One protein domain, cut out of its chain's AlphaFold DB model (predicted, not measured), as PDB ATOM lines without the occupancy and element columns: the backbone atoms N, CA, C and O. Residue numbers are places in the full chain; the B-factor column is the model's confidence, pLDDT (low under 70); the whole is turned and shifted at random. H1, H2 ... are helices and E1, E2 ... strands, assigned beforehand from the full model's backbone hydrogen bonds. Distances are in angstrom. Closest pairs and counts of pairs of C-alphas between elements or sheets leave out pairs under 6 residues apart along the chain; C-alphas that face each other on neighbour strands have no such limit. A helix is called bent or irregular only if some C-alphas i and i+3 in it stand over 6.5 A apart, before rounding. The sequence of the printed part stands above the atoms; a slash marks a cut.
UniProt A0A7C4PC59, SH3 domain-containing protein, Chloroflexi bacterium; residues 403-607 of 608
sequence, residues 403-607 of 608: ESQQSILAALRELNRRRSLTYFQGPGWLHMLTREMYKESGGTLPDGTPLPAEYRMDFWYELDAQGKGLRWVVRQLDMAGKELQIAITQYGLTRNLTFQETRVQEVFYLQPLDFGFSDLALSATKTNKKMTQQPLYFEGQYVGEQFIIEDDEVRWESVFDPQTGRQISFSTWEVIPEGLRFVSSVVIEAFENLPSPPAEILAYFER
ATOM      1  N   GLU A 403     -17.792 -61.334  -2.783       75.31
ATOM      2  CA  GLU A 403     -18.908 -61.543  -1.859       75.31
ATOM      3  C   GLU A 403     -18.526 -61.223  -0.403       75.31
ATOM      4  O   GLU A 403     -19.249 -60.506   0.288       75.31
ATOM      5  N   SER A 404     -17.350 -61.664   0.055       78.62
ATOM      6  CA  SER A 404     -16.863 -61.366   1.407       78.62
ATOM      7  C   SER A 404     -16.505 -59.887   1.626       78.62
ATOM      8  O   SER A 404     -16.606 -59.400   2.751       78.62
ATOM      9  N   GLN A 405     -16.148 -59.150   0.566       89.94
ATOM     10  CA  GLN A 405     -15.837 -57.711   0.631       89.94
ATOM     11  C   GLN A 405     -17.052 -56.810   0.354       89.94
ATOM     12  O   GLN A 405     -16.996 -55.594   0.565       89.94
ATOM     13  N   GLN A 406     -18.174 -57.380  -0.097       88.69
ATOM     14  CA  GLN A 406     -19.345 -56.623  -0.537       88.69
ATOM     15  C   GLN A 406     -19.981 -55.799   0.589       88.69
ATOM     16  O   GLN A 406     -20.483 -54.702   0.337       88.69
ATOM     17  N   SER A 407     -19.924 -56.285   1.831       92.88
ATOM     18  CA  SER A 407     -20.404 -55.556   3.011       92.88
ATOM     19  C   SER A 407     -19.588 -54.284   3.278       92.88
ATOM     20  O   SER A 407     -20.174 -53.232   3.537       92.88
ATOM     21  N   ILE A 408     -18.261 -54.349   3.125       94.88
ATOM     22  CA  ILE A 408     -17.355 -53.208   3.313       94.88
ATOM     23  C   ILE A 408     -17.580 -52.165   2.212       94.88
ATOM     24  O   ILE A 408     -17.747 -50.978   2.498       94.88
ATOM     25  N   LEU A 409     -17.682 -52.600   0.950       93.12
ATOM     26  CA  LEU A 409     -18.012 -51.701  -0.160       93.12
ATOM     27  C   LEU A 409     -19.388 -51.047   0.011       93.12
ATOM     28  O   LEU A 409     -19.558 -49.870  -0.313       93.12
ATOM     29  N   ALA A 410     -20.383 -51.789   0.503       91.69
ATOM     30  CA  ALA A 410     -21.705 -51.243   0.783       91.69
ATOM     31  C   ALA A 410     -21.651 -50.169   1.883       91.69
ATOM     32  O   ALA A 410     -22.267 -49.113   1.721       91.69
ATOM     33  N   ALA A 411     -20.873 -50.392   2.948       95.56
ATOM     34  CA  ALA A 411     -20.654 -49.400   3.999       95.56
ATOM     35  C   ALA A 411     -19.993 -48.125   3.449       95.56
ATOM     36  O   ALA A 411     -20.479 -47.021   3.700       95.56
ATOM     37  N   LEU A 412     -18.949 -48.262   2.625       95.88
ATOM     38  CA  LEU A 412     -18.265 -47.122   2.010       95.88
ATOM     39  C   LEU A 412     -19.178 -46.333   1.054       95.88
ATOM     40  O   LEU A 412     -19.212 -45.103   1.085       95.88
ATOM     41  N   ARG A 413     -19.989 -47.025   0.241       93.50
ATOM     42  CA  ARG A 413     -21.000 -46.391  -0.628       93.50
ATOM     43  C   ARG A 413     -22.037 -45.611   0.176       93.50
ATOM     44  O   ARG A 413     -22.420 -44.515  -0.231       93.50
ATOM     45  N   GLU A 414     -22.477 -46.149   1.308       95.19
ATOM     46  CA  GLU A 414     -23.420 -45.467   2.193       95.19
ATOM     47  C   GLU A 414     -22.806 -44.208   2.825       95.19
ATOM     48  O   GLU A 414     -23.467 -43.169   2.862       95.19
ATOM     49  N   LEU A 415     -21.537 -44.251   3.245       95.88
ATOM     50  CA  LEU A 415     -20.810 -43.068   3.726       95.88
ATOM     51  C   LEU A 415     -20.704 -41.998   2.631       95.88
ATOM     52  O   LEU A 415     -21.073 -40.846   2.853       95.88
ATOM     53  N   ASN A 416     -20.323 -42.382   1.412       92.81
ATOM     54  CA  ASN A 416     -20.288 -41.458   0.277       92.81
ATOM     55  C   ASN A 416     -21.654 -40.835  -0.017       92.81
ATOM     56  O   ASN A 416     -21.751 -39.632  -0.259       92.81
ATOM     57  N   ARG A 417     -22.727 -41.630   0.047       92.25
ATOM     58  CA  ARG A 417     -24.096 -41.138  -0.120       92.25
ATOM     59  C   ARG A 417     -24.458 -40.119   0.965       92.25
ATOM     60  O   ARG A 417     -25.014 -39.070   0.640       92.25
ATOM     61  N   ARG A 418     -24.132 -40.391   2.235       94.88
ATOM     62  CA  ARG A 418     -24.355 -39.455   3.356       94.88
ATOM     63  C   ARG A 418     -23.587 -38.155   3.173       94.88
ATOM     64  O   ARG A 418     -24.175 -37.091   3.354       94.88
ATOM     65  N   ARG A 419     -22.334 -38.224   2.724       94.38
ATOM     66  CA  ARG A 419     -21.520 -37.044   2.409       94.38
ATOM     67  C   ARG A 419     -22.175 -36.189   1.331       94.38
ATOM     68  O   ARG A 419     -22.350 -34.990   1.534       94.38
ATOM     69  N   SER A 420     -22.604 -36.804   0.228       90.38
ATOM     70  CA  SER A 420     -23.333 -36.129  -0.857       90.38
ATOM     71  C   SER A 420     -24.611 -35.439  -0.370       90.38
ATOM     72  O   SER A 420     -24.917 -34.315  -0.763       90.38
ATOM     73  N   LEU A 421     -25.349 -36.088   0.530       91.62
ATOM     74  CA  LEU A 421     -26.561 -35.524   1.129       91.62
ATOM     75  C   LEU A 421     -26.291 -34.457   2.194       91.62
ATOM     76  O   LEU A 421     -27.152 -33.622   2.440       91.62
ATOM     77  N   THR A 422     -25.128 -34.475   2.832       93.56
ATOM     78  CA  THR A 422     -24.791 -33.509   3.882       93.56
ATOM     79  C   THR A 422     -24.209 -32.235   3.282       93.56
ATOM     80  O   THR A 422     -24.573 -31.134   3.692       93.56
ATOM     81  N   TYR A 423     -23.331 -32.378   2.289       93.06
ATOM     82  CA  TYR A 423     -22.476 -31.281   1.839       93.06
ATOM     83  C   TYR A 423     -22.746 -30.792   0.418       93.06
ATOM     84  O   TYR A 423     -22.356 -29.685   0.074       93.06
ATOM     85  N   PHE A 424     -23.466 -31.551  -0.401       89.94
ATOM     86  CA  PHE A 424     -23.705 -31.184  -1.801       89.94
ATOM     87  C   PHE A 424     -25.185 -30.936  -2.094       89.94
ATOM     88  O   PHE A 424     -25.656 -31.147  -3.209       89.94
ATOM     89  N   GLN A 425     -25.944 -30.514  -1.081       88.75
ATOM     90  CA  GLN A 425     -27.355 -30.180  -1.238       88.75
ATOM     91  C   GLN A 425     -27.537 -28.673  -1.381       88.75
ATOM     92  O   GLN A 425     -27.409 -27.927  -0.412       88.75
ATOM     93  N   GLY A 426     -27.916 -28.252  -2.586       90.88
ATOM     94  CA  GLY A 426     -28.290 -26.873  -2.873       90.88
ATOM     95  C   GLY A 426     -27.107 -25.925  -3.101       90.88
ATOM     96  O   GLY A 426     -25.947 -26.335  -3.050       90.88
ATOM     97  N   PRO A 427     -27.417 -24.647  -3.387       96.88
ATOM     98  CA  PRO A 427     -26.415 -23.650  -3.717       96.88
ATOM     99  C   PRO A 427     -25.695 -23.155  -2.463       96.88
ATOM    100  O   PRO A 427     -26.284 -23.072  -1.384       96.88
ATOM    101  N   GLY A 428     -24.442 -22.747  -2.622       96.94
ATOM    102  CA  GLY A 428     -23.650 -22.213  -1.520       96.94
ATOM    103  C   GLY A 428     -22.160 -22.328  -1.778       96.94
ATOM    104  O   GLY A 428     -21.717 -22.350  -2.923       96.94
ATOM    105  N   TRP A 429     -21.393 -22.386  -0.700       97.62
ATOM    106  CA  TRP A 429     -19.950 -22.537  -0.718       97.62
ATOM    107  C   TRP A 429     -19.540 -23.712   0.153       97.62
ATOM    108  O   TRP A 429     -19.877 -23.746   1.332       97.62
ATOM    109  N   LEU A 430     -18.798 -24.650  -0.418       96.94
ATOM    110  CA  LEU A 430     -18.150 -25.719   0.323       96.94
ATOM    111  C   LEU A 430     -16.712 -25.300   0.624       96.94
ATOM    112  O   LEU A 430     -15.931 -25.063  -0.300       96.94
ATOM    113  N   HIS A 431     -16.373 -25.220   1.904       97.50
ATOM    114  CA  HIS A 431     -15.020 -24.969   2.386       97.50
ATOM    115  C   HIS A 431     -14.428 -26.265   2.936       97.50
ATOM    116  O   HIS A 431     -15.048 -26.932   3.767       97.50
ATOM    117  N   MET A 432     -13.231 -26.614   2.473       97.06
ATOM    118  CA  MET A 432     -12.455 -27.741   2.975       97.06
ATOM    119  C   MET A 432     -11.025 -27.286   3.248       97.06
ATOM    120  O   MET A 432     -10.327 -26.865   2.332       97.06
ATOM    121  N   LEU A 433     -10.588 -27.426   4.496       97.69
ATOM    122  CA  LEU A 433      -9.206 -27.195   4.901       97.69
ATOM    123  C   LEU A 433      -8.570 -28.538   5.226       97.69
ATOM    124  O   LEU A 433      -9.070 -29.266   6.088       97.69
ATOM    125  N   THR A 434      -7.465 -28.859   4.566       97.50
ATOM    126  CA  THR A 434      -6.697 -30.071   4.833       97.50
ATOM    127  C   THR A 434      -5.276 -29.751   5.251       97.50
ATOM    128  O   THR A 434      -4.714 -28.726   4.871       97.50
ATOM    129  N   ARG A 435      -4.696 -30.647   6.043       97.88
ATOM    130  CA  ARG A 435      -3.275 -30.696   6.376       97.88
ATOM    131  C   ARG A 435      -2.675 -31.900   5.670       97.88
ATOM    132  O   ARG A 435      -3.115 -33.024   5.906       97.88
ATOM    133  N   GLU A 436      -1.693 -31.659   4.815       97.62
ATOM    134  CA  GLU A 436      -0.984 -32.693   4.070       97.62
ATOM    135  C   GLU A 436       0.410 -32.893   4.658       97.62
ATOM    136  O   GLU A 436       1.115 -31.932   4.963       97.62
ATOM    137  N   MET A 437       0.786 -34.154   4.834       97.69
ATOM    138  CA  MET A 437       2.039 -34.608   5.422       97.69
ATOM    139  C   MET A 437       2.677 -35.627   4.484       97.69
ATOM    140  O   MET A 437       2.018 -36.570   4.052       97.69
ATOM    141  N   TYR A 438       3.966 -35.476   4.212       96.31
ATOM    142  CA  TYR A 438       4.766 -36.358   3.367       96.31
ATOM    143  C   TYR A 438       6.055 -36.729   4.094       96.31
ATOM    144  O   TYR A 438       6.568 -35.958   4.902       96.31
ATOM    145  N   LYS A 439       6.607 -37.907   3.797       94.50
ATOM    146  CA  LYS A 439       7.858 -38.377   4.405       94.50
ATOM    147  C   LYS A 439       9.039 -37.426   4.159       94.50
ATOM    148  O   LYS A 439       9.834 -37.201   5.066       94.50
ATOM    149  N   GLU A 440       9.170 -36.900   2.939       91.12
ATOM    150  CA  GLU A 440      10.333 -36.095   2.523       91.12
ATOM    151  C   GLU A 440       9.927 -34.731   1.949       91.12
ATOM    152  O   GLU A 440      10.414 -33.699   2.407       91.12
ATOM    153  N   SER A 441       9.020 -34.708   0.969       91.69
ATOM    154  CA  SER A 441       8.488 -33.489   0.346       91.69
ATOM    155  C   SER A 441       7.135 -33.779  -0.308       91.69
ATOM    156  O   SER A 441       6.918 -34.887  -0.797       91.69
ATOM    157  N   GLY A 442       6.249 -32.780  -0.353       83.94
ATOM    158  CA  GLY A 442       5.000 -32.831  -1.126       83.94
ATOM    159  C   GLY A 442       5.162 -32.588  -2.630       83.94
ATOM    160  O   GLY A 442       4.173 -32.411  -3.332       83.94
ATOM    161  N   GLY A 443       6.400 -32.523  -3.131       92.62
ATOM    162  CA  GLY A 443       6.724 -32.267  -4.533       92.62
ATOM    163  C   GLY A 443       7.415 -30.920  -4.739       92.62
ATOM    164  O   GLY A 443       8.111 -30.408  -3.861       92.62
ATOM    165  N   THR A 444       7.250 -30.341  -5.924       93.25
ATOM    166  CA  THR A 444       7.829 -29.043  -6.289       93.25
ATOM    167  C   THR A 444       6.759 -28.140  -6.879       93.25
ATOM    168  O   THR A 444       5.941 -28.582  -7.686       93.25
ATOM    169  N   LEU A 445       6.798 -26.864  -6.513       92.94
ATOM    170  CA  LEU A 445       6.022 -25.816  -7.163       92.94
ATOM    171  C   LEU A 445       6.449 -25.664  -8.639       92.94
ATOM    172  O   LEU A 445       7.544 -26.095  -9.010       92.94
ATOM    173  N   PRO A 446       5.620 -25.036  -9.498       91.56
ATOM    174  CA  PRO A 446       5.956 -24.771 -10.902       91.56
ATOM    175  C   PRO A 446       7.302 -24.067 -11.148       91.56
ATOM    176  O   PRO A 446       7.902 -24.260 -12.199       91.56
ATOM    177  N   ASP A 447       7.801 -23.280 -10.191       92.81
ATOM    178  CA  ASP A 447       9.117 -22.629 -10.261       92.81
ATOM    179  C   ASP A 447      10.293 -23.527  -9.821       92.81
ATOM    180  O   ASP A 447      11.438 -23.077  -9.786       92.81
ATOM    181  N   GLY A 448      10.023 -24.789  -9.478       94.00
ATOM    182  CA  GLY A 448      10.997 -25.754  -8.972       94.00
ATOM    183  C   GLY A 448      11.250 -25.670  -7.464       94.00
ATOM    184  O   GLY A 448      12.001 -26.490  -6.936       94.00
ATOM    185  N   THR A 449      10.631 -24.724  -6.748       94.69
ATOM    186  CA  THR A 449      10.767 -24.625  -5.291       94.69
ATOM    187  C   THR A 449      10.178 -25.880  -4.634       94.69
ATOM    188  O   THR A 449       9.022 -26.216  -4.906       94.69
ATOM    189  N   PRO A 450      10.919 -26.592  -3.762       94.06
ATOM    190  CA  PRO A 450      10.381 -27.761  -3.079       94.06
ATOM    191  C   PRO A 450       9.256 -27.348  -2.130       94.06
ATOM    192  O   PRO A 450       9.387 -26.387  -1.366       94.06
ATOM    193  N   LEU A 451       8.161 -28.101  -2.157       95.62
ATOM    194  CA  LEU A 451       7.122 -27.982  -1.149       95.62
ATOM    195  C   LEU A 451       7.649 -28.494   0.195       95.62
ATOM    196  O   LEU A 451       8.427 -29.451   0.230       95.62
ATOM    197  N   PRO A 452       7.248 -27.878   1.320       96.38
ATOM    198  CA  PRO A 452       7.575 -28.435   2.621       96.38
ATOM    199  C   PRO A 452       6.961 -29.836   2.758       96.38
ATOM    200  O   PRO A 452       5.937 -30.147   2.151       96.38
ATOM    201  N   ALA A 453       7.568 -30.673   3.602       96.44
ATOM    202  CA  ALA A 453       7.025 -31.988   3.955       96.44
ATOM    203  C   ALA A 453       5.628 -31.899   4.594       96.44
ATOM    204  O   ALA A 453       4.900 -32.885   4.633       96.44
ATOM    205  N   GLU A 454       5.254 -30.719   5.090       98.00
ATOM    206  CA  GLU A 454       3.968 -30.463   5.709       98.00
ATOM    207  C   GLU A 454       3.418 -29.091   5.301       98.00
ATOM    208  O   GLU A 454       4.116 -28.076   5.405       98.00
ATOM    209  N   TYR A 455       2.169 -29.055   4.846       97.94
ATOM    210  CA  TYR A 455       1.462 -27.835   4.449       97.94
ATOM    211  C   TYR A 455      -0.054 -28.004   4.590       97.94
ATOM    212  O   TYR A 455      -0.551 -29.080   4.921       97.94
ATOM    213  N   ARG A 456      -0.803 -26.930   4.339       98.31
ATOM    214  CA  ARG A 456      -2.262 -26.951   4.256       98.31
ATOM    215  C   ARG A 456      -2.756 -26.665   2.851       98.31
ATOM    216  O   ARG A 456      -2.181 -25.837   2.145       98.31
ATOM    217  N   MET A 457      -3.864 -27.297   2.495       98.06
ATOM    218  CA  MET A 457      -4.648 -26.946   1.319       98.06
ATOM    219  C   MET A 457      -6.006 -26.416   1.764       98.06
ATOM    220  O   MET A 457      -6.722 -27.054   2.528       98.06
ATOM    221  N   ASP A 458      -6.339 -25.226   1.293       98.06
ATOM    222  CA  ASP A 458      -7.540 -24.478   1.635       98.06
ATOM    223  C   ASP A 458      -8.394 -24.322   0.367       98.06
ATOM    224  O   ASP A 458      -8.065 -23.561  -0.552       98.06
ATOM    225  N   PHE A 459      -9.449 -25.132   0.286       97.38
ATOM    226  CA  PHE A 459     -10.317 -25.272  -0.875       97.38
ATOM    227  C   PHE A 459     -11.663 -24.585  -0.642       97.38
ATOM    228  O   PHE A 459     -12.349 -24.849   0.343       97.38
ATOM    229  N   TRP A 460     -12.085 -23.778  -1.615       97.69
ATOM    230  CA  TRP A 460     -13.362 -23.065  -1.602       97.69
ATOM    231  C   TRP A 460     -14.118 -23.297  -2.898       97.69
ATOM    232  O   TRP A 460     -13.748 -22.720  -3.918       97.69
ATOM    233  N   TYR A 461     -15.193 -24.079  -2.865       96.31
ATOM    234  CA  TYR A 461     -16.017 -24.382  -4.035       96.31
ATOM    235  C   TYR A 461     -17.346 -23.639  -3.975       96.31
ATOM    236  O   TYR A 461     -18.099 -23.815  -3.025       96.31
ATOM    237  N   GLU A 462     -17.679 -22.866  -5.006       96.81
ATOM    238  CA  GLU A 462     -19.041 -22.359  -5.189       96.81
ATOM    239  C   GLU A 462     -19.897 -23.453  -5.828       96.81
ATOM    240  O   GLU A 462     -19.545 -23.967  -6.892       96.81
ATOM    241  N   LEU A 463     -21.013 -23.805  -5.196       95.50
ATOM    242  CA  LEU A 463     -21.942 -24.837  -5.638       95.50
ATOM    243  C   LEU A 463     -23.227 -24.214  -6.197       95.50
ATOM    244  O   LEU A 463     -23.752 -23.238  -5.653       95.50
ATOM    245  N   ASP A 464     -23.756 -24.799  -7.270       94.38
ATOM    246  CA  ASP A 464     -25.077 -24.474  -7.805       94.38
ATOM    247  C   ASP A 464     -26.215 -25.184  -7.052       94.38
ATOM    248  O   ASP A 464     -26.008 -25.912  -6.083       94.38
ATOM    249  N   ALA A 465     -27.456 -24.984  -7.502       94.81
ATOM    250  CA  ALA A 465     -28.631 -25.576  -6.865       94.81
ATOM    251  C   ALA A 465     -28.660 -27.116  -6.896       94.81
ATOM    252  O   ALA A 465     -29.422 -27.719  -6.143       94.81
ATOM    253  N   GLN A 466     -27.859 -27.748  -7.755       91.06
ATOM    254  CA  GLN A 466     -27.708 -29.195  -7.868       91.06
ATOM    255  C   GLN A 466     -26.468 -29.710  -7.115       91.06
ATOM    256  O   GLN A 466     -26.177 -30.902  -7.190       91.06
ATOM    257  N   GLY A 467     -25.739 -28.839  -6.408       90.25
ATOM    258  CA  GLY A 467     -24.503 -29.193  -5.712       90.25
ATOM    259  C   GLY A 467     -23.292 -29.334  -6.635       90.25
ATOM    260  O   GLY A 467     -22.272 -29.889  -6.227       90.25
ATOM    261  N   LYS A 468     -23.377 -28.869  -7.887       89.75
ATOM    262  CA  LYS A 468     -22.263 -28.909  -8.836       89.75
ATOM    263  C   LYS A 468     -21.391 -27.663  -8.681       89.75
ATOM    264  O   LYS A 468     -21.894 -26.551  -8.552       89.75
ATOM    265  N   GLY A 469     -20.071 -27.850  -8.740       91.38
ATOM    266  CA  GLY A 469     -19.102 -26.755  -8.680       91.38
ATOM    267  C   GLY A 469     -19.197 -25.804  -9.883       91.38
ATOM    268  O   GLY A 469     -19.098 -26.242 -11.030       91.38
ATOM    269  N   LEU A 470     -19.354 -24.507  -9.615       93.19
ATOM    270  CA  LEU A 470     -19.371 -23.417 -10.601       93.19
ATOM    271  C   LEU A 470     -17.981 -22.801 -10.808       93.19
ATOM    272  O   LEU A 470     -17.572 -22.518 -11.937       93.19
ATOM    273  N   ARG A 471     -17.268 -22.574  -9.703       95.00
ATOM    274  CA  ARG A 471     -15.903 -22.036  -9.633       95.00
ATOM    275  C   ARG A 471     -15.291 -22.363  -8.277       95.00
ATOM    276  O   ARG A 471     -16.021 -22.697  -7.345       95.00
ATOM    277  N   TRP A 472     -13.975 -22.246  -8.154       96.31
ATOM    278  CA  TRP A 472     -13.308 -22.429  -6.867       96.31
ATOM    279  C   TRP A 472     -12.003 -21.664  -6.741       96.31
ATOM    280  O   TRP A 472     -11.417 -21.220  -7.731       96.31
ATOM    281  N   VAL A 473     -11.559 -21.555  -5.495       97.31
ATOM    282  CA  VAL A 473     -10.223 -21.117  -5.108       97.31
ATOM    283  C   VAL A 473      -9.535 -22.285  -4.410       97.31
ATOM    284  O   VAL A 473     -10.140 -22.946  -3.568       97.31
ATOM    285  N   VAL A 474      -8.278 -22.536  -4.763       97.44
ATOM    286  CA  VAL A 474      -7.381 -23.422  -4.019       97.44
ATOM    287  C   VAL A 474      -6.204 -22.592  -3.547       97.44
ATOM    288  O   VAL A 474      -5.517 -21.968  -4.360       97.44
ATOM    289  N   ARG A 475      -5.969 -22.582  -2.239       98.12
ATOM    290  CA  ARG A 475      -4.798 -21.954  -1.634       98.12
ATOM    291  C   ARG A 475      -3.950 -23.038  -0.999       98.12
ATOM    292  O   ARG A 475      -4.436 -23.827  -0.199       98.12
ATOM    293  N   GLN A 476      -2.677 -23.055  -1.345       98.19
ATOM    294  CA  GLN A 476      -1.679 -23.865  -0.677       98.19
ATOM    295  C   GLN A 476      -0.938 -22.973   0.310       98.19
ATOM    296  O   GLN A 476      -0.388 -21.939  -0.077       98.19
ATOM    297  N   LEU A 477      -0.952 -23.350   1.582       98.19
ATOM    298  CA  LEU A 477      -0.427 -22.563   2.691       98.19
ATOM    299  C   LEU A 477       0.655 -23.364   3.408       98.19
ATOM    300  O   LEU A 477       0.485 -24.559   3.616       98.19
ATOM    301  N   ASP A 478       1.730 -22.734   3.861       97.62
ATOM    302  CA  ASP A 478       2.603 -23.388   4.837       97.62
ATOM    303  C   ASP A 478       1.908 -23.516   6.209       97.62
ATOM    304  O   ASP A 478       0.805 -23.009   6.443       97.62
ATOM    305  N   MET A 479       2.562 -24.184   7.161       97.56
ATOM    306  CA  MET A 479       1.991 -24.376   8.499       97.56
ATOM    307  C   MET A 479       1.859 -23.082   9.321       97.56
ATOM    308  O   MET A 479       1.103 -23.062  10.295       97.56
ATOM    309  N   ALA A 480       2.532 -21.996   8.920       97.44
ATOM    310  CA  ALA A 480       2.366 -20.660   9.494       97.44
ATOM    311  C   ALA A 480       1.223 -19.862   8.830       97.44
ATOM    312  O   ALA A 480       0.923 -18.750   9.267       97.44
ATOM    313  N   GLY A 481       0.570 -20.421   7.803       96.94
ATOM    314  CA  GLY A 481      -0.513 -19.787   7.054       96.94
ATOM    315  C   GLY A 481      -0.041 -18.866   5.927       96.94
ATOM    316  O   GLY A 481      -0.858 -18.142   5.358       96.94
ATOM    317  N   LYS A 482       1.255 -18.861   5.589       97.69
ATOM    318  CA  LYS A 482       1.774 -18.100   4.449       97.69
ATOM    319  C   LYS A 482       1.407 -18.813   3.152       97.69
ATOM    320  O   LYS A 482       1.616 -20.013   3.011       97.69
ATOM    321  N   GLU A 483       0.925 -18.052   2.177       97.88
ATOM    322  CA  GLU A 483       0.578 -18.570   0.854       97.88
ATOM    323  C   GLU A 483       1.829 -19.021   0.091       97.88
ATOM    324  O   GLU A 483       2.752 -18.237  -0.145       97.88
ATOM    325  N   LEU A 484       1.839 -20.296  -0.291       97.31
ATOM    326  CA  LEU A 484       2.817 -20.904  -1.188       97.31
ATOM    327  C   LEU A 484       2.335 -20.803  -2.637       97.31
ATOM    328  O   LEU A 484       3.091 -20.414  -3.523       97.31
ATOM    329  N   GLN A 485       1.055 -21.106  -2.869       97.94
ATOM    330  CA  GLN A 485       0.443 -21.077  -4.191       97.94
ATOM    331  C   GLN A 485      -1.048 -20.753  -4.101       97.94
ATOM    332  O   GLN A 485      -1.721 -21.143  -3.150       97.94
ATOM    333  N   ILE A 486      -1.580 -20.059  -5.107       98.06
ATOM    334  CA  ILE A 486      -3.014 -19.798  -5.238       98.06
ATOM    335  C   ILE A 486      -3.447 -20.078  -6.669       98.06
ATOM    336  O   ILE A 486      -2.860 -19.560  -7.623       98.06
ATOM    337  N   ALA A 487      -4.513 -20.851  -6.817       97.00
ATOM    338  CA  ALA A 487      -5.168 -21.084  -8.089       97.00
ATOM    339  C   ALA A 487      -6.660 -20.770  -7.986       97.00
ATOM    340  O   ALA A 487      -7.306 -21.050  -6.976       97.00
ATOM    341  N   ILE A 488      -7.209 -20.205  -9.056       97.19
ATOM    342  CA  ILE A 488      -8.650 -20.043  -9.233       97.19
ATOM    343  C   ILE A 488      -9.087 -20.807 -10.469       97.19
ATOM    344  O   ILE A 488      -8.372 -20.818 -11.471       97.19
ATOM    345  N   THR A 489     -10.280 -21.382 -10.432       95.50
ATOM    346  CA  THR A 489     -10.897 -21.963 -11.623       95.50
ATOM    347  C   THR A 489     -12.270 -21.362 -11.830       95.50
ATOM    348  O   THR A 489     -13.100 -21.379 -10.926       95.50
ATOM    349  N   GLN A 490     -12.515 -20.831 -13.025       94.81
ATOM    350  CA  GLN A 490     -13.795 -20.249 -13.418       94.81
ATOM    351  C   GLN A 490     -13.963 -20.388 -14.935       94.81
ATOM    352  O   GLN A 490     -13.002 -20.235 -15.685       94.81
ATOM    353  N   TYR A 491     -15.178 -20.691 -15.400       90.56
ATOM    354  CA  TYR A 491     -15.493 -20.814 -16.835       90.56
ATOM    355  C   TYR A 491     -14.624 -21.831 -17.604       90.56
ATOM    356  O   TYR A 491     -14.327 -21.635 -18.779       90.56
ATOM    357  N   GLY A 492     -14.205 -22.915 -16.943       88.88
ATOM    358  CA  GLY A 492     -13.363 -23.959 -17.540       88.88
ATOM    359  C   GLY A 492     -11.895 -23.556 -17.687       88.88
ATOM    360  O   GLY A 492     -11.141 -24.236 -18.374       88.88
ATOM    361  N   LEU A 493     -11.475 -22.453 -17.062       93.12
ATOM    362  CA  LEU A 493     -10.092 -21.989 -17.058       93.12
ATOM    363  C   LEU A 493      -9.552 -21.994 -15.634       93.12
ATOM    364  O   LEU A 493     -10.138 -21.368 -14.751       93.12
ATOM    365  N   THR A 494      -8.417 -22.656 -15.434       94.88
ATOM    366  CA  THR A 494      -7.654 -22.605 -14.186       94.88
ATOM    367  C   THR A 494      -6.511 -21.615 -14.353       94.88
ATOM    368  O   THR A 494      -5.667 -21.771 -15.236       94.88
ATOM    369  N   ARG A 495      -6.482 -20.587 -13.506       95.94
ATOM    370  CA  ARG A 495      -5.437 -19.564 -13.458       95.94
ATOM    371  C   ARG A 495      -4.640 -19.722 -12.176       95.94
ATOM    372  O   ARG A 495      -5.183 -19.605 -11.080       95.94
ATOM    373  N   ASN A 496      -3.348 -19.966 -12.322       96.81
ATOM    374  CA  ASN A 496      -2.397 -19.973 -11.229       96.81
ATOM    375  C   ASN A 496      -1.953 -18.532 -10.965       96.81
ATOM    376  O   ASN A 496      -1.174 -17.971 -11.731       96.81
ATOM    377  N   LEU A 497      -2.479 -17.912  -9.911       96.62
ATOM    378  CA  LEU A 497      -2.229 -16.500  -9.622       96.62
ATOM    379  C   LEU A 497      -0.797 -16.255  -9.135       96.62
ATOM    380  O   LEU A 497      -0.275 -15.158  -9.323       96.62
ATOM    381  N   THR A 498      -0.157 -17.267  -8.546       96.56
ATOM    382  CA  THR A 498       1.234 -17.183  -8.083       96.56
ATOM    383  C   THR A 498       2.217 -17.189  -9.251       96.56
ATOM    384  O   THR A 498       3.129 -16.369  -9.286       96.56
ATOM    385  N   PHE A 499       2.002 -18.070 -10.233       96.12
ATOM    386  CA  PHE A 499       2.937 -18.281 -11.350       96.12
ATOM    387  C   PHE A 499       2.464 -17.691 -12.686       96.12
ATOM    388  O   PHE A 499       3.139 -17.828 -13.698       96.12
ATOM    389  N   GLN A 500       1.312 -17.014 -12.697       95.56
ATOM    390  CA  GLN A 500       0.700 -16.389 -13.879       95.56
ATOM    391  C   GLN A 500       0.438 -17.363 -15.042       95.56
ATOM    392  O   GLN A 500       0.354 -16.966 -16.203       95.56
ATOM    393  N   GLU A 501       0.250 -18.646 -14.732       94.44
ATOM    394  CA  GLU A 501      -0.092 -19.667 -15.720       94.44
ATOM    395  C   GLU A 501      -1.606 -19.775 -15.895       94.44
ATOM    396  O   GLU A 501      -2.372 -19.662 -14.937       94.44
ATOM    397  N   THR A 502      -2.056 -20.047 -17.120       94.94
ATOM    398  CA  THR A 502      -3.460 -20.361 -17.410       94.94
ATOM    399  C   THR A 502      -3.537 -21.682 -18.150       94.94
ATOM    400  O   THR A 502      -2.816 -21.891 -19.123       94.94
ATOM    401  N   ARG A 503      -4.420 -22.570 -17.697       92.19
ATOM    402  CA  ARG A 503      -4.665 -23.876 -18.312       92.19
ATOM    403  C   ARG A 503      -6.158 -24.043 -18.560       92.19
ATOM    404  O   ARG A 503      -6.981 -23.620 -17.745       92.19
ATOM    405  N   VAL A 504      -6.503 -24.648 -19.691       91.75
ATOM    406  CA  VAL A 504      -7.878 -25.087 -19.952       91.75
ATOM    407  C   VAL A 504      -8.133 -26.326 -19.099       91.75
ATOM    408  O   VAL A 504      -7.321 -27.247 -19.089       91.75
ATOM    409  N   GLN A 505      -9.237 -26.329 -18.360       83.62
ATOM    410  CA  GLN A 505      -9.684 -27.464 -17.565       83.62
ATOM    411  C   GLN A 505     -10.824 -28.141 -18.327       83.62
ATOM    412  O   GLN A 505     -11.932 -27.608 -18.386       83.62
ATOM    413  N   GLU A 506     -10.547 -29.298 -18.931       62.72
ATOM    414  CA  GLU A 506     -11.484 -29.943 -19.864       62.72
ATOM    415  C   GLU A 506     -12.786 -30.399 -19.200       62.72
ATOM    416  O   GLU A 506     -13.833 -30.386 -19.845       62.72
ATOM    417  N   VAL A 507     -12.767 -30.734 -17.905       61.59
ATOM    418  CA  VAL A 507     -13.986 -31.100 -17.183       61.59
ATOM    419  C   VAL A 507     -13.943 -30.670 -15.719       61.59
ATOM    420  O   VAL A 507     -12.948 -30.825 -15.009       61.59
ATOM    421  N   PHE A 508     -15.081 -30.141 -15.275       62.22
ATOM    422  CA  PHE A 508     -15.389 -29.827 -13.889       62.22
ATOM    423  C   PHE A 508     -15.723 -31.103 -13.112       62.22
ATOM    424  O   PHE A 508     -16.894 -31.469 -12.995       62.22
ATOM    425  N   TYR A 509     -14.707 -31.763 -12.567       64.31
ATOM    426  CA  TYR A 509     -14.900 -32.747 -11.510       64.31
ATOM    427  C   TYR A 509     -14.440 -32.120 -10.204       64.31
ATOM    428  O   TYR A 509     -13.270 -31.769 -10.055       64.31
ATOM    429  N   LEU A 510     -15.372 -31.964  -9.260       69.25
ATOM    430  CA  LEU A 510     -14.983 -31.897  -7.856       69.25
ATOM    431  C   LEU A 510     -14.125 -33.136  -7.630       69.25
ATOM    432  O   LEU A 510     -14.609 -34.246  -7.868       69.25
ATOM    433  N   GLN A 511     -12.848 -32.943  -7.288       66.81
ATOM    434  CA  GLN A 511     -12.002 -34.083  -6.969       66.81
ATOM    435  C   GLN A 511     -12.737 -34.941  -5.937       66.81
ATOM    436  O   GLN A 511     -13.439 -34.373  -5.090       66.81
ATOM    437  N   PRO A 512     -12.644 -36.280  -6.019       75.81
ATOM    438  CA  PRO A 512     -13.256 -37.134  -5.017       75.81
ATOM    439  C   PRO A 512     -12.799 -36.639  -3.647       75.81
ATOM    440  O   PRO A 512     -11.613 -36.685  -3.333       75.81
ATOM    441  N   LEU A 513     -13.722 -36.115  -2.834       85.75
ATOM    442  CA  LEU A 513     -13.385 -35.526  -1.529       85.75
ATOM    443  C   LEU A 513     -13.019 -36.596  -0.485       85.75
ATOM    444  O   LEU A 513     -13.053 -36.352   0.716       85.75
ATOM    445  N   ASP A 514     -12.819 -37.830  -0.949       91.50
ATOM    446  CA  ASP A 514     -12.282 -38.983  -0.238       91.50
ATOM    447  C   ASP A 514     -10.849 -39.309  -0.705       91.50
ATOM    448  O   ASP A 514     -10.373 -40.424  -0.498       91.50
ATOM    449  N   PHE A 515     -10.185 -38.373  -1.398       92.19
ATOM    450  CA  PHE A 515      -8.834 -38.521  -1.957       92.19
ATOM    451  C   PHE A 515      -8.660 -39.795  -2.804       92.19
ATOM    452  O   PHE A 515      -7.600 -40.413  -2.819       92.19
ATOM    453  N   GLY A 516      -9.724 -40.205  -3.505       91.75
ATOM    454  CA  GLY A 516      -9.739 -41.395  -4.361       91.75
ATOM    455  C   GLY A 516      -9.855 -42.731  -3.618       91.75
ATOM    456  O   GLY A 516      -9.788 -43.782  -4.257       91.75
ATOM    457  N   PHE A 517     -10.061 -42.736  -2.296       95.31
ATOM    458  CA  PHE A 517     -10.129 -43.976  -1.519       95.31
ATOM    459  C   PHE A 517     -11.254 -44.916  -1.979       95.31
ATOM    460  O   PHE A 517     -11.078 -46.130  -1.965       95.31
ATOM    461  N   SER A 518     -12.401 -44.396  -2.422       92.56
ATOM    462  CA  SER A 518     -13.503 -45.238  -2.914       92.56
ATOM    463  C   SER A 518     -13.173 -45.953  -4.218       92.56
ATOM    464  O   SER A 518     -13.541 -47.117  -4.387       92.56
ATOM    465  N   ASP A 519     -12.456 -45.282  -5.115       88.12
ATOM    466  CA  ASP A 519     -11.984 -45.887  -6.359       88.12
ATOM    467  C   ASP A 519     -10.902 -46.926  -6.061       88.12
ATOM    468  O   ASP A 519     -10.922 -48.024  -6.620       88.12
ATOM    469  N   LEU A 520     -10.018 -46.629  -5.104       92.44
ATOM    470  CA  LEU A 520      -9.035 -47.579  -4.597       92.44
ATOM    471  C   LEU A 520      -9.705 -48.805  -3.960       92.44
ATOM    472  O   LEU A 520      -9.295 -49.923  -4.242       92.44
ATOM    473  N   ALA A 521     -10.759 -48.630  -3.161       94.00
ATOM    474  CA  ALA A 521     -11.520 -49.726  -2.564       94.00
ATOM    475  C   ALA A 521     -12.193 -50.595  -3.632       94.00
ATOM    476  O   ALA A 521     -12.130 -51.824  -3.578       94.00
ATOM    477  N   LEU A 522     -12.791 -49.976  -4.651       86.69
ATOM    478  CA  LEU A 522     -13.350 -50.711  -5.781       86.69
ATOM    479  C   LEU A 522     -12.255 -51.479  -6.540       86.69
ATOM    480  O   LEU A 522     -12.437 -52.656  -6.848       86.69
ATOM    481  N   SER A 523     -11.111 -50.846  -6.797       84.31
ATOM    482  CA  SER A 523      -9.948 -51.486  -7.418       84.31
ATOM    483  C   SER A 523      -9.410 -52.646  -6.576       84.31
ATOM    484  O   SER A 523      -9.145 -53.721  -7.108       84.31
ATOM    485  N   ALA A 524      -9.342 -52.489  -5.252       88.44
ATOM    486  CA  ALA A 524      -8.921 -53.522  -4.312       88.44
ATOM    487  C   ALA A 524      -9.805 -54.770  -4.412       88.44
ATOM    488  O   ALA A 524      -9.287 -55.876  -4.520       88.44
ATOM    489  N   THR A 525     -11.130 -54.601  -4.495       82.94
ATOM    490  CA  THR A 525     -12.031 -55.748  -4.705       82.94
ATOM    491  C   THR A 525     -11.856 -56.413  -6.063       82.94
ATOM    492  O   THR A 525     -11.967 -57.630  -6.166       82.94
ATOM    493  N   LYS A 526     -11.538 -55.636  -7.106       76.44
ATOM    494  CA  LYS A 526     -11.245 -56.183  -8.434       76.44
ATOM    495  C   LYS A 526      -9.933 -56.949  -8.449       76.44
ATOM    496  O   LYS A 526      -9.856 -57.930  -9.169       76.44
ATOM    497  N   THR A 527      -8.951 -56.517  -7.659       77.06
ATOM    498  CA  THR A 527      -7.590 -57.072  -7.569       77.06
ATOM    499  C   THR A 527      -7.409 -58.060  -6.415       77.06
ATOM    500  O   THR A 527      -6.281 -58.403  -6.075       77.06
ATOM    501  N   ASN A 528      -8.510 -58.518  -5.801       79.19
ATOM    502  CA  ASN A 528      -8.518 -59.422  -4.646       79.19
ATOM    503  C   ASN A 528      -7.641 -58.957  -3.466       79.19
ATOM    504  O   ASN A 528      -7.251 -59.761  -2.618       79.19
ATOM    505  N   LYS A 529      -7.358 -57.654  -3.364       86.38
ATOM    506  CA  LYS A 529      -6.654 -57.091  -2.212       86.38
ATOM    507  C   LYS A 529      -7.554 -57.155  -0.991       86.38
ATOM    508  O   LYS A 529      -8.773 -56.980  -1.082       86.38
ATOM    509  N   LYS A 530      -6.949 -57.409   0.166       89.31
ATOM    510  CA  LYS A 530      -7.682 -57.510   1.421       89.31
ATOM    511  C   LYS A 530      -8.138 -56.124   1.857       89.31
ATOM    512  O   LYS A 530      -7.327 -55.213   2.013       89.31
ATOM    513  N   MET A 531      -9.435 -56.001   2.116       95.44
ATOM    514  CA  MET A 531     -10.024 -54.824   2.736       95.44
ATOM    515  C   MET A 531     -10.536 -55.173   4.128       95.44
ATOM    516  O   MET A 531     -11.133 -56.228   4.338       95.44
ATOM    517  N   THR A 532     -10.308 -54.287   5.089       96.00
ATOM    518  CA  THR A 532     -10.863 -54.417   6.437       96.00
ATOM    519  C   THR A 532     -11.568 -53.133   6.840       96.00
ATOM    520  O   THR A 532     -11.168 -52.042   6.437       96.00
ATOM    521  N   GLN A 533     -12.637 -53.279   7.618       96.94
ATOM    522  CA  GLN A 533     -13.373 -52.184   8.236       96.94
ATOM    523  C   GLN A 533     -13.366 -52.392   9.748       96.94
ATOM    524  O   GLN A 533     -13.676 -53.490  10.217       96.94
ATOM    525  N   GLN A 534     -13.038 -51.350  10.506       96.25
ATOM    526  CA  GLN A 534     -13.061 -51.389  11.963       96.25
ATOM    527  C   GLN A 534     -13.431 -50.027  12.567       96.25
ATOM    528  O   GLN A 534     -13.073 -48.989  12.006       96.25
ATOM    529  N   PRO A 535     -14.112 -49.996  13.725       95.38
ATOM    530  CA  PRO A 535     -14.348 -48.751  14.440       95.38
ATOM    531  C   PRO A 535     -13.026 -48.204  14.992       95.38
ATOM    532  O   PRO A 535     -12.239 -48.935  15.597       95.38
ATOM    533  N   LEU A 536     -12.799 -46.904  14.826       92.44
ATOM    534  CA  LEU A 536     -11.640 -46.204  15.362       92.44
ATOM    535  C   LEU A 536     -12.018 -45.470  16.648       92.44
ATOM    536  O   LEU A 536     -12.999 -44.721  16.696       92.44
ATOM    537  N   TYR A 537     -11.197 -45.655  17.679       86.25
ATOM    538  CA  TYR A 537     -11.315 -44.957  18.954       86.25
ATOM    539  C   TYR A 537     -10.039 -44.165  19.237       86.25
ATOM    540  O   TYR A 537      -8.938 -44.688  19.082       86.25
ATOM    541  N   PHE A 538     -10.185 -42.932  19.707       80.44
ATOM    542  CA  PHE A 538      -9.094 -42.095  20.197       80.44
ATOM    543  C   PHE A 538      -9.421 -41.670  21.628       80.44
ATOM    544  O   PHE A 538     -10.517 -41.186  21.893       80.44
ATOM    545  N   GLU A 539      -8.511 -41.931  22.571       87.69
ATOM    546  CA  GLU A 539      -8.726 -41.670  24.009       87.69
ATOM    547  C   GLU A 539     -10.042 -42.266  24.561       87.69
ATOM    548  O   GLU A 539     -10.717 -41.697  25.417       87.69
ATOM    549  N   GLY A 540     -10.431 -43.439  24.046       86.75
ATOM    550  CA  GLY A 540     -11.672 -44.129  24.421       86.75
ATOM    551  C   GLY A 540     -12.947 -43.539  23.808       86.75
ATOM    552  O   GLY A 540     -14.027 -44.089  24.015       86.75
ATOM    553  N   GLN A 541     -12.846 -42.459  23.030       84.94
ATOM    554  CA  GLN A 541     -13.960 -41.886  22.282       84.94
ATOM    555  C   GLN A 541     -13.984 -42.441  20.864       84.94
ATOM    556  O   GLN A 541     -12.957 -42.510  20.195       84.94
ATOM    557  N   TYR A 542     -15.162 -42.847  20.405       89.75
ATOM    558  CA  TYR A 542     -15.351 -43.280  19.027       89.75
ATOM    559  C   TYR A 542     -15.205 -42.078  18.092       89.75
ATOM    560  O   TYR A 542     -15.950 -41.106  18.220       89.75
ATOM    561  N   VAL A 543     -14.232 -42.144  17.182       88.50
ATOM    562  CA  VAL A 543     -13.903 -41.049  16.256       88.50
ATOM    563  C   VAL A 543     -14.382 -41.305  14.831       88.50
ATOM    564  O   VAL A 543     -14.585 -40.346  14.092       88.50
ATOM    565  N   GLY A 544     -14.600 -42.564  14.443       94.88
ATOM    566  CA  GLY A 544     -15.174 -42.889  13.142       94.88
ATOM    567  C   GLY A 544     -14.972 -44.332  12.695       94.88
ATOM    568  O   GLY A 544     -14.572 -45.191  13.476       94.88
ATOM    569  N   GLU A 545     -15.242 -44.584  11.420       97.62
ATOM    570  CA  GLU A 545     -15.042 -45.872  10.751       97.62
ATOM    571  C   GLU A 545     -13.722 -45.854   9.978       97.62
ATOM    572  O   GLU A 545     -13.534 -45.015   9.095       97.62
ATOM    573  N   GLN A 546     -12.808 -46.771  10.299       97.75
ATOM    574  CA  GLN A 546     -11.543 -46.945   9.596       97.75
ATOM    575  C   GLN A 546     -11.657 -48.071   8.570       97.75
ATOM    576  O   GLN A 546     -12.086 -49.180   8.883       97.75
ATOM    577  N   PHE A 547     -11.211 -47.781   7.355       98.12
ATOM    578  CA  PHE A 547     -11.083 -48.716   6.251       98.12
ATOM    579  C   PHE A 547      -9.606 -48.859   5.908       98.12
ATOM    580  O   PHE A 547      -8.895 -47.860   5.799       98.12
ATOM    581  N   ILE A 548      -9.148 -50.096   5.740       97.56
ATOM    582  CA  ILE A 548      -7.756 -50.417   5.425       97.56
ATOM    583  C   ILE A 548      -7.747 -51.308   4.190       97.56
ATOM    584  O   ILE A 548      -8.469 -52.306   4.151       97.56
ATOM    585  N   ILE A 549      -6.925 -50.948   3.211       96.69
ATOM    586  CA  ILE A 549      -6.590 -51.761   2.043       96.69
ATOM    587  C   ILE A 549      -5.095 -52.037   2.139       96.69
ATOM    588  O   ILE A 549      -4.320 -51.095   2.284       96.69
ATOM    589  N   GLU A 550      -4.689 -53.296   2.086       94.25
ATOM    590  CA  GLU A 550      -3.289 -53.688   2.280       94.25
ATOM    591  C   GLU A 550      -2.892 -54.766   1.268       94.25
ATOM    592  O   GLU A 550      -3.666 -55.692   1.002       94.25
ATOM    593  N   ASP A 551      -1.694 -54.617   0.707       90.94
ATOM    594  CA  ASP A 551      -0.949 -55.655  -0.004       90.94
ATOM    595  C   ASP A 551       0.484 -55.764   0.560       90.94
ATOM    596  O   ASP A 551       0.786 -55.186   1.605       90.94
ATOM    597  N   ASP A 552       1.349 -56.536  -0.100       88.94
ATOM    598  CA  ASP A 552       2.710 -56.813   0.377       88.94
ATOM    599  C   ASP A 552       3.648 -55.592   0.337       88.94
ATOM    600  O   ASP A 552       4.699 -55.615   0.976       88.94
ATOM    601  N   GLU A 553       3.296 -54.532  -0.399       93.62
ATOM    602  CA  GLU A 553       4.144 -53.351  -0.603       93.62
ATOM    603  C   GLU A 553       3.543 -52.084   0.010       93.62
ATOM    604  O   GLU A 553       4.270 -51.207   0.485       93.62
ATOM    605  N   VAL A 554       2.216 -51.949  -0.009       95.06
ATOM    606  CA  VAL A 554       1.523 -50.710   0.335       95.06
ATOM    607  C   VAL A 554       0.269 -50.983   1.158       95.06
ATOM    608  O   VAL A 554      -0.533 -51.880   0.895       95.06
ATOM    609  N   ARG A 555       0.062 -50.121   2.151       97.00
ATOM    610  CA  ARG A 555      -1.149 -50.052   2.959       97.00
ATOM    611  C   ARG A 555      -1.763 -48.667   2.848       97.00
ATOM    612  O   ARG A 555      -1.126 -47.655   3.139       97.00
ATOM    613  N   TRP A 556      -3.039 -48.629   2.505       98.00
ATOM    614  CA  TRP A 556      -3.854 -47.425   2.494       98.00
ATOM    615  C   TRP A 556      -4.866 -47.470   3.623       98.00
ATOM    616  O   TRP A 556      -5.554 -48.469   3.824       98.00
ATOM    617  N   GLU A 557      -4.998 -46.360   4.333       97.94
ATOM    618  CA  GLU A 557      -5.939 -46.220   5.434       97.94
ATOM    619  C   GLU A 557      -6.801 -44.986   5.230       97.94
ATOM    620  O   GLU A 557      -6.291 -43.902   4.958       97.94
ATOM    621  N   SER A 558      -8.106 -45.125   5.422       98.12
ATOM    622  CA  SER A 558      -9.029 -43.999   5.405       98.12
ATOM    623  C   SER A 558      -9.970 -44.062   6.591       98.12
ATOM    624  O   SER A 558     -10.501 -45.120   6.916       98.12
ATOM    625  N   VAL A 559     -10.206 -42.920   7.227       97.69
ATOM    626  CA  VAL A 559     -11.136 -42.791   8.353       97.69
ATOM    627  C   VAL A 559     -12.296 -41.915   7.920       97.69
ATOM    628  O   VAL A 559     -12.071 -40.866   7.323       97.69
ATOM    629  N   PHE A 560     -13.525 -42.313   8.231       97.81
ATOM    630  CA  PHE A 560     -14.737 -41.563   7.912       97.81
ATOM    631  C   PHE A 560     -15.575 -41.297   9.161       97.81
ATOM    632  O   PHE A 560     -15.721 -42.154  10.028       97.81
ATOM    633  N   ASP A 561     -16.186 -40.119   9.214       96.00
ATOM    634  CA  ASP A 561     -17.256 -39.807  10.150       96.00
ATOM    635  C   ASP A 561     -18.525 -40.580   9.731       96.00
ATOM    636  O   ASP A 561     -19.054 -40.359   8.637       96.00
ATOM    637  N   PRO A 562     -19.059 -41.472  10.577       94.38
ATOM    638  CA  PRO A 562     -20.210 -42.307  10.246       94.38
ATOM    639  C   PRO A 562     -21.526 -41.531  10.140       94.38
ATOM    640  O   PRO A 562     -22.479 -42.014   9.520       94.38
ATOM    641  N   GLN A 563     -21.626 -40.353  10.762       94.81
ATOM    642  CA  GLN A 563     -22.843 -39.547  10.742       94.81
ATOM    643  C   GLN A 563     -22.941 -38.768   9.437       94.81
ATOM    644  O   GLN A 563     -23.951 -38.842   8.738       94.81
ATOM    645  N   THR A 564     -21.872 -38.048   9.103       95.81
ATOM    646  CA  THR A 564     -21.838 -37.149   7.945       95.81
ATOM    647  C   THR A 564     -21.343 -37.836   6.675       95.81
ATOM    648  O   THR A 564     -21.574 -37.332   5.580       95.81
ATOM    649  N   GLY A 565     -20.663 -38.981   6.793       95.50
ATOM    650  CA  GLY A 565     -19.962 -39.633   5.687       95.50
ATOM    651  C   GLY A 565     -18.674 -38.919   5.266       95.50
ATOM    652  O   GLY A 565     -18.046 -39.301   4.280       95.50
ATOM    653  N   ARG A 566     -18.288 -37.851   5.971       94.81
ATOM    654  CA  ARG A 566     -17.093 -37.064   5.675       94.81
ATOM    655  C   ARG A 566     -15.840 -37.895   5.939       94.81
ATOM    656  O   ARG A 566     -15.723 -38.493   7.002       94.81
ATOM    657  N   GLN A 567     -14.871 -37.871   5.029       96.62
ATOM    658  CA  GLN A 567     -13.550 -38.419   5.327       96.62
ATOM    659  C   GLN A 567     -12.840 -37.531   6.366       96.62
ATOM    660  O   GLN A 567     -12.901 -36.309   6.308       96.62
ATOM    661  N   ILE A 568     -12.206 -38.141   7.356       95.88
ATOM    662  CA  ILE A 568     -11.441 -37.468   8.410       95.88
ATOM    663  C   ILE A 568      -9.961 -37.458   8.033       95.88
ATOM    664  O   ILE A 568      -9.290 -36.437   8.169       95.88
ATOM    665  N   SER A 569      -9.461 -38.586   7.530       96.56
ATOM    666  CA  SER A 569      -8.077 -38.711   7.088       96.56
ATOM    667  C   SER A 569      -7.913 -39.785   6.023       96.56
ATOM    668  O   SER A 569      -8.659 -40.763   6.020       96.56
ATOM    669  N   PHE A 570      -6.883 -39.636   5.198       97.56
ATOM    670  CA  PHE A 570      -6.388 -40.640   4.262       97.56
ATOM    671  C   PHE A 570      -4.873 -40.754   4.418       97.56
ATOM    672  O   PHE A 570      -4.193 -39.735   4.429       97.56
ATOM    673  N   SER A 571      -4.335 -41.961   4.566       96.94
ATOM    674  CA  SER A 571      -2.900 -42.190   4.756       96.94
ATOM    675  C   SER A 571      -2.402 -43.324   3.874       96.94
ATOM    676  O   SER A 571      -3.111 -44.304   3.652       96.94
ATOM    677  N   THR A 572      -1.169 -43.183   3.398       97.19
ATOM    678  CA  THR A 572      -0.439 -44.208   2.653       97.19
ATOM    679  C   THR A 572       0.808 -44.594   3.437       97.19
ATOM    680  O   THR A 572       1.575 -43.740   3.896       97.19
ATOM    681  N   TRP A 573       1.008 -45.896   3.569       97.56
ATOM    682  CA  TRP A 573       2.125 -46.517   4.254       97.56
ATOM    683  C   TRP A 573       2.777 -47.524   3.320       97.56
ATOM    684  O   TRP A 573       2.099 -48.195   2.550       97.56
ATOM    685  N   GLU A 574       4.086 -47.650   3.413       95.81
ATOM    686  CA  GLU A 574       4.843 -48.711   2.767       95.81
ATOM    687  C   GLU A 574       5.014 -49.866   3.749       95.81
ATOM    688  O   GLU A 574       5.348 -49.655   4.921       95.81
ATOM    689  N   VAL A 575       4.769 -51.078   3.273       95.06
ATOM    690  CA  VAL A 575       4.949 -52.311   4.032       95.06
ATOM    691  C   VAL A 575       6.400 -52.751   3.853       95.06
ATOM    692  O   VAL A 575       6.852 -53.045   2.752       95.06
ATOM    693  N   ILE A 576       7.160 -52.747   4.947       96.00
ATOM    694  CA  ILE A 576       8.559 -53.186   4.994       96.00
ATOM    695  C   ILE A 576       8.695 -54.358   5.979       96.00
ATOM    696  O   ILE A 576       7.837 -54.524   6.849       96.00
ATOM    697  N   PRO A 577       9.766 -55.171   5.911       94.94
ATOM    698  CA  PRO A 577       9.937 -56.315   6.814       94.94
ATOM    699  C   PRO A 577       9.853 -55.958   8.308       94.94
ATOM    700  O   PRO A 577       9.407 -56.769   9.119       94.94
ATOM    701  N   GLU A 578      10.259 -54.742   8.683       97.00
ATOM    702  CA  GLU A 578      10.237 -54.243  10.061       97.00
ATOM    703  C   GLU A 578       8.885 -53.645  10.498       97.00
ATOM    704  O   GLU A 578       8.733 -53.288  11.670       97.00
ATOM    705  N   GLY A 579       7.905 -53.514   9.595       96.31
ATOM    706  CA  GLY A 579       6.583 -52.953   9.879       96.31
ATOM    707  C   GLY A 579       6.099 -51.968   8.814       96.31
ATOM    708  O   GLY A 579       6.272 -52.180   7.621       96.31
ATOM    709  N   LEU A 580       5.461 -50.879   9.247       96.88
ATOM    710  CA  LEU A 580       4.932 -49.854   8.345       96.88
ATOM    711  C   LEU A 580       5.830 -48.619   8.344       96.88
ATOM    712  O   LEU A 580       6.159 -48.073   9.401       96.88
ATOM    713  N   ARG A 581       6.178 -48.138   7.151       96.56
ATOM    714  CA  ARG A 581       6.886 -46.876   6.942       96.56
ATOM    715  C   ARG A 581       5.920 -45.828   6.401       96.56
ATOM    716  O   ARG A 581       5.275 -46.029   5.382       96.56
ATOM    717  N   PHE A 582       5.826 -44.693   7.088       96.50
ATOM    718  CA  PHE A 582       4.986 -43.576   6.655       96.50
ATOM    719  C   PHE A 582       5.428 -43.036   5.286       96.50
ATOM    720  O   PHE A 582       6.616 -42.761   5.096       96.50
ATOM    721  N   VAL A 583       4.473 -42.850   4.367       95.62
ATOM    722  CA  VAL A 583       4.702 -42.229   3.049       95.62
ATOM    723  C   VAL A 583       4.027 -40.865   2.991       95.62
ATOM    724  O   VAL A 583       4.701 -39.850   2.793       95.62
ATOM    725  N   SER A 584       2.708 -40.833   3.185       97.00
ATOM    726  CA  SER A 584       1.919 -39.603   3.152       97.00
ATOM    727  C   SER A 584       0.631 -39.715   3.961       97.00
ATOM    728  O   SER A 584       0.137 -40.808   4.243       97.00
ATOM    729  N   SER A 585       0.069 -38.570   4.339       97.12
ATOM    730  CA  SER A 585      -1.246 -38.484   4.960       97.12
ATOM    731  C   SER A 585      -1.891 -37.127   4.721       97.12
ATOM    732  O   SER A 585      -1.223 -36.097   4.684       97.12
ATOM    733  N   VAL A 586      -3.209 -37.143   4.576       96.94
ATOM    734  CA  VAL A 586      -4.070 -35.973   4.491       96.94
ATOM    735  C   VAL A 586      -5.070 -36.043   5.633       96.94
ATOM    736  O   VAL A 586      -5.752 -37.054   5.805       96.94
ATOM    737  N   VAL A 587      -5.177 -34.967   6.407       96.56
ATOM    738  CA  VAL A 587      -6.150 -34.817   7.495       96.56
ATOM    739  C   VAL A 587      -7.072 -33.652   7.169       96.56
ATOM    740  O   VAL A 587      -6.601 -32.551   6.892       96.56
ATOM    741  N   ILE A 588      -8.384 -33.873   7.214       96.38
ATOM    742  CA  ILE A 588      -9.386 -32.827   6.993       96.38
ATOM    743  C   ILE A 588      -9.610 -32.082   8.317       96.38
ATOM    744  O   ILE A 588     -10.246 -32.593   9.239       96.38
ATOM    745  N   GLU A 589      -9.072 -30.865   8.410       95.38
ATOM    746  CA  GLU A 589      -9.172 -29.993   9.588       95.38
ATOM    747  C   GLU A 589     -10.524 -29.262   9.638       95.38
ATOM    748  O   GLU A 589     -11.110 -29.113  10.713       95.38
ATOM    749  N   ALA A 590     -11.048 -28.840   8.481       96.25
ATOM    750  CA  ALA A 590     -12.362 -28.213   8.353       96.25
ATOM    751  C   ALA A 590     -13.093 -28.709   7.102       96.25
ATOM    752  O   ALA A 590     -12.472 -28.995   6.081       96.25
ATOM    753  N   PHE A 591     -14.418 -28.820   7.194       95.62
ATOM    754  CA  PHE A 591     -15.272 -29.223   6.080       95.62
ATOM    755  C   PHE A 591     -16.700 -28.746   6.341       95.62
ATOM    756  O   PHE A 591     -17.410 -29.313   7.180       95.62
ATOM    757  N   GLU A 592     -17.104 -27.677   5.673       95.88
ATOM    758  CA  GLU A 592     -18.320 -26.946   6.018       95.88
ATOM    759  C   GLU A 592     -19.018 -26.349   4.798       95.88
ATOM    760  O   GLU A 592     -18.384 -25.942   3.828       95.88
ATOM    761  N   ASN A 593     -20.348 -26.280   4.884       95.62
ATOM    762  CA  ASN A 593     -21.185 -25.578   3.922       95.62
ATOM    763  C   ASN A 593     -21.548 -24.199   4.452       95.62
ATOM    764  O   ASN A 593     -22.100 -24.058   5.545       95.62
ATOM    765  N   LEU A 594     -21.286 -23.189   3.637       97.19
ATOM    766  CA  LEU A 594     -21.461 -21.789   3.963       97.19
ATOM    767  C   LEU A 594     -22.367 -21.127   2.920       97.19
ATOM    768  O   LEU A 594     -22.280 -21.431   1.733       97.19
ATOM    769  N   PRO A 595     -23.228 -20.178   3.316       97.19
ATOM    770  CA  PRO A 595     -24.024 -19.420   2.351       97.19
ATOM    771  C   PRO A 595     -23.162 -18.468   1.501       97.19
ATOM    772  O   PRO A 595     -23.562 -18.086   0.404       97.19
ATOM    773  N   SER A 596     -21.996 -18.057   2.005       97.50
ATOM    774  CA  SER A 596     -21.066 -17.133   1.349       97.50
ATOM    775  C   SER A 596     -19.652 -17.348   1.905       97.50
ATOM    776  O   SER A 596     -19.536 -17.661   3.095       97.50
ATOM    777  N   PRO A 597     -18.588 -17.193   1.098       97.94
ATOM    778  CA  PRO A 597     -17.226 -17.331   1.575       97.94
ATOM    779  C   PRO A 597     -16.737 -15.984   2.145       97.94
ATOM    780  O   PRO A 597     -17.369 -14.942   1.933       97.94
ATOM    781  N   PRO A 598     -15.590 -15.954   2.838       98.12
ATOM    782  CA  PRO A 598     -14.930 -14.712   3.217       98.12
ATOM    783  C   PRO A 598     -14.691 -13.786   2.012       98.12
ATOM    784  O   PRO A 598     -14.413 -14.243   0.901       98.12
ATOM    785  N   ALA A 599     -14.747 -12.468   2.230       98.00
ATOM    786  CA  ALA A 599     -14.578 -11.475   1.160       98.00
ATOM    787  C   ALA A 599     -13.229 -11.604   0.424       98.00
ATOM    788  O   ALA A 599     -13.146 -11.347  -0.775       98.00
ATOM    789  N   GLU A 600     -12.184 -12.047   1.125       97.44
ATOM    790  CA  GLU A 600     -10.867 -12.340   0.547       97.44
ATOM    791  C   GLU A 600     -10.900 -13.455  -0.507       97.44
ATOM    792  O   GLU A 600     -10.211 -13.345  -1.520       97.44
ATOM    793  N   ILE A 601     -11.752 -14.471  -0.334       98.00
ATOM    794  CA  ILE A 601     -11.921 -15.555  -1.306       98.00
ATOM    795  C   ILE A 601     -12.554 -15.018  -2.592       98.00
ATOM    796  O   ILE A 601     -12.090 -15.323  -3.692       98.00
ATOM    797  N   LEU A 602     -13.564 -14.151  -2.468       97.75
ATOM    798  CA  LEU A 602     -14.191 -13.497  -3.623       97.75
ATOM    799  C   LEU A 602     -13.209 -12.580  -4.361       97.75
ATOM    800  O   LEU A 602     -13.204 -12.557  -5.593       97.75
ATOM    801  N   ALA A 603     -12.344 -11.882  -3.623       97.75
ATOM    802  CA  ALA A 603     -11.369 -10.959  -4.193       97.75
ATOM    803  C   ALA A 603     -10.359 -11.643  -5.136       97.75
ATOM    804  O   ALA A 603      -9.828 -10.977  -6.024       97.75
ATOM    805  N   TYR A 604     -10.091 -12.953  -5.012       97.88
ATOM    806  CA  TYR A 604      -9.206 -13.651  -5.959       97.88
ATOM    807  C   TYR A 604      -9.778 -13.713  -7.378       97.88
ATOM    808  O   TYR A 604      -9.011 -13.609  -8.334       97.88
ATOM    809  N   PHE A 605     -11.101 -13.811  -7.540       96.81
ATOM    810  CA  PHE A 605     -11.733 -13.828  -8.866       96.81
ATOM    811  C   PHE A 605     -11.665 -12.471  -9.579       96.81
ATOM    812  O   PHE A 605     -11.817 -12.405 -10.797       96.81
ATOM    813  N   GLU A 606     -11.412 -11.388  -8.842       96.12
ATOM    814  CA  GLU A 606     -11.269 -10.038  -9.393       96.12
ATOM    815  C   GLU A 606      -9.827  -9.728  -9.832       96.12
ATOM    816  O   GLU A 606      -9.592  -8.752 -10.554       96.12
ATOM    817  N   ARG A 607      -8.850 -10.560  -9.437       92.44
ATOM    818  CA  ARG A 607      -7.440 -10.379  -9.804       92.44
ATOM    819  C   ARG A 607      -7.232 -10.720 -11.283       92.44
ATOM    820  O   ARG A 607      -7.500 -11.837 -11.742       92.44
TER     821      ARG A 607
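Overview. This is residues 403 to 607 of the 608 residues of the protein "SH3 domain-containing protein" of Chloroflexi bacterium (UniProt A0A7C4PC59). One long, twisted sheet of eleven strands runs through the whole domain, with H1 and H2 packed side by side over one face near its E7 end and the small helix H3 on the opposite face, over E3 and E4. A long link leads from the E6 edge back to H2. The printed part has 205 residues, with three named helices and eleven named strands in the order H1, E1 to E6, H2, E7 to E11, H3. The sheet's order is E6, E5, E4, E3, E2, E1, E11, E10, E9, E8, E7, antiparallel throughout, and the class is mixed, helices and strands. The whole is compact, with a radius of gyration of the C-alphas of 18.1 A and spans of 52 by 40 by 37 A.

Along the chain. H1, residues 403 to 423, begins at C-alpha (-18.908, -61.543, -1.859) and is 30.7 A long; it is irregular, but only just, with C-alphas 404 and 407 7.0 A apart. E1, residues 428 to 438, is 32.1 A long, and E2, 454 to 463, 28.8 A. E3 is 469 to 477, E4 483 to 490, E5 493 to 496 and E6 501 to 504. H2, 517 to 526, is 14.1 A long. E7, 530 to 538, bends by 53 degrees at residue 535, and E8, 541 to 550, by 56 degrees at residue 544. E9 is 554 to 560 and E10 567 to 576. E11, 579 to 594, is 42.3 A long and bends by 55 degrees at residue 583. H3, 599 to 606, ends at C-alpha (-11.269, -10.038, -9.393).

Arrangement. E1 to E6 and E7 to E11 are two meanders, each strand the antiparallel neighbour of the one before. E1 and E11 are neighbours at 162 degrees, with N 431 and O 592 2.9 A apart, within hydrogen-bond range. In the hairpin E10 and E11, N 572 and O 584 are 2.8 A apart. H1 is on the sheet at a height of 8.1 A, slantwise to the strands. H1 touches H2 with residues 405 to 413 alone, at a shallow tilt of 20 degrees, opposite ways; their closest C-alphas, Gln 405 and Thr 525, are 6.8 A apart. H2, on the same face, is over E8 and E7 at a height of 9.1 A. H3, on the opposite face, runs across the strands at a height of 9.8 A; its closest C-alphas to E3 are Ile 601 and Val 473, 6.9 A apart. Every O i to N i+4 pair is within hydrogen-bond range in H2, 15 of 17 in H1 and 1 of 4 in H3, where 5 of 5 O i to N i+3 pairs are.

Size, cuts and confidence. The two C-alphas farthest apart, Pro 577 and Glu 606, are 53.4 A apart. The printed part has no cut. The links E1 to E2 and E6 to H2 are long. Mean pLDDT of the printed part is 93.2, and residues 506 to 511 are under 70.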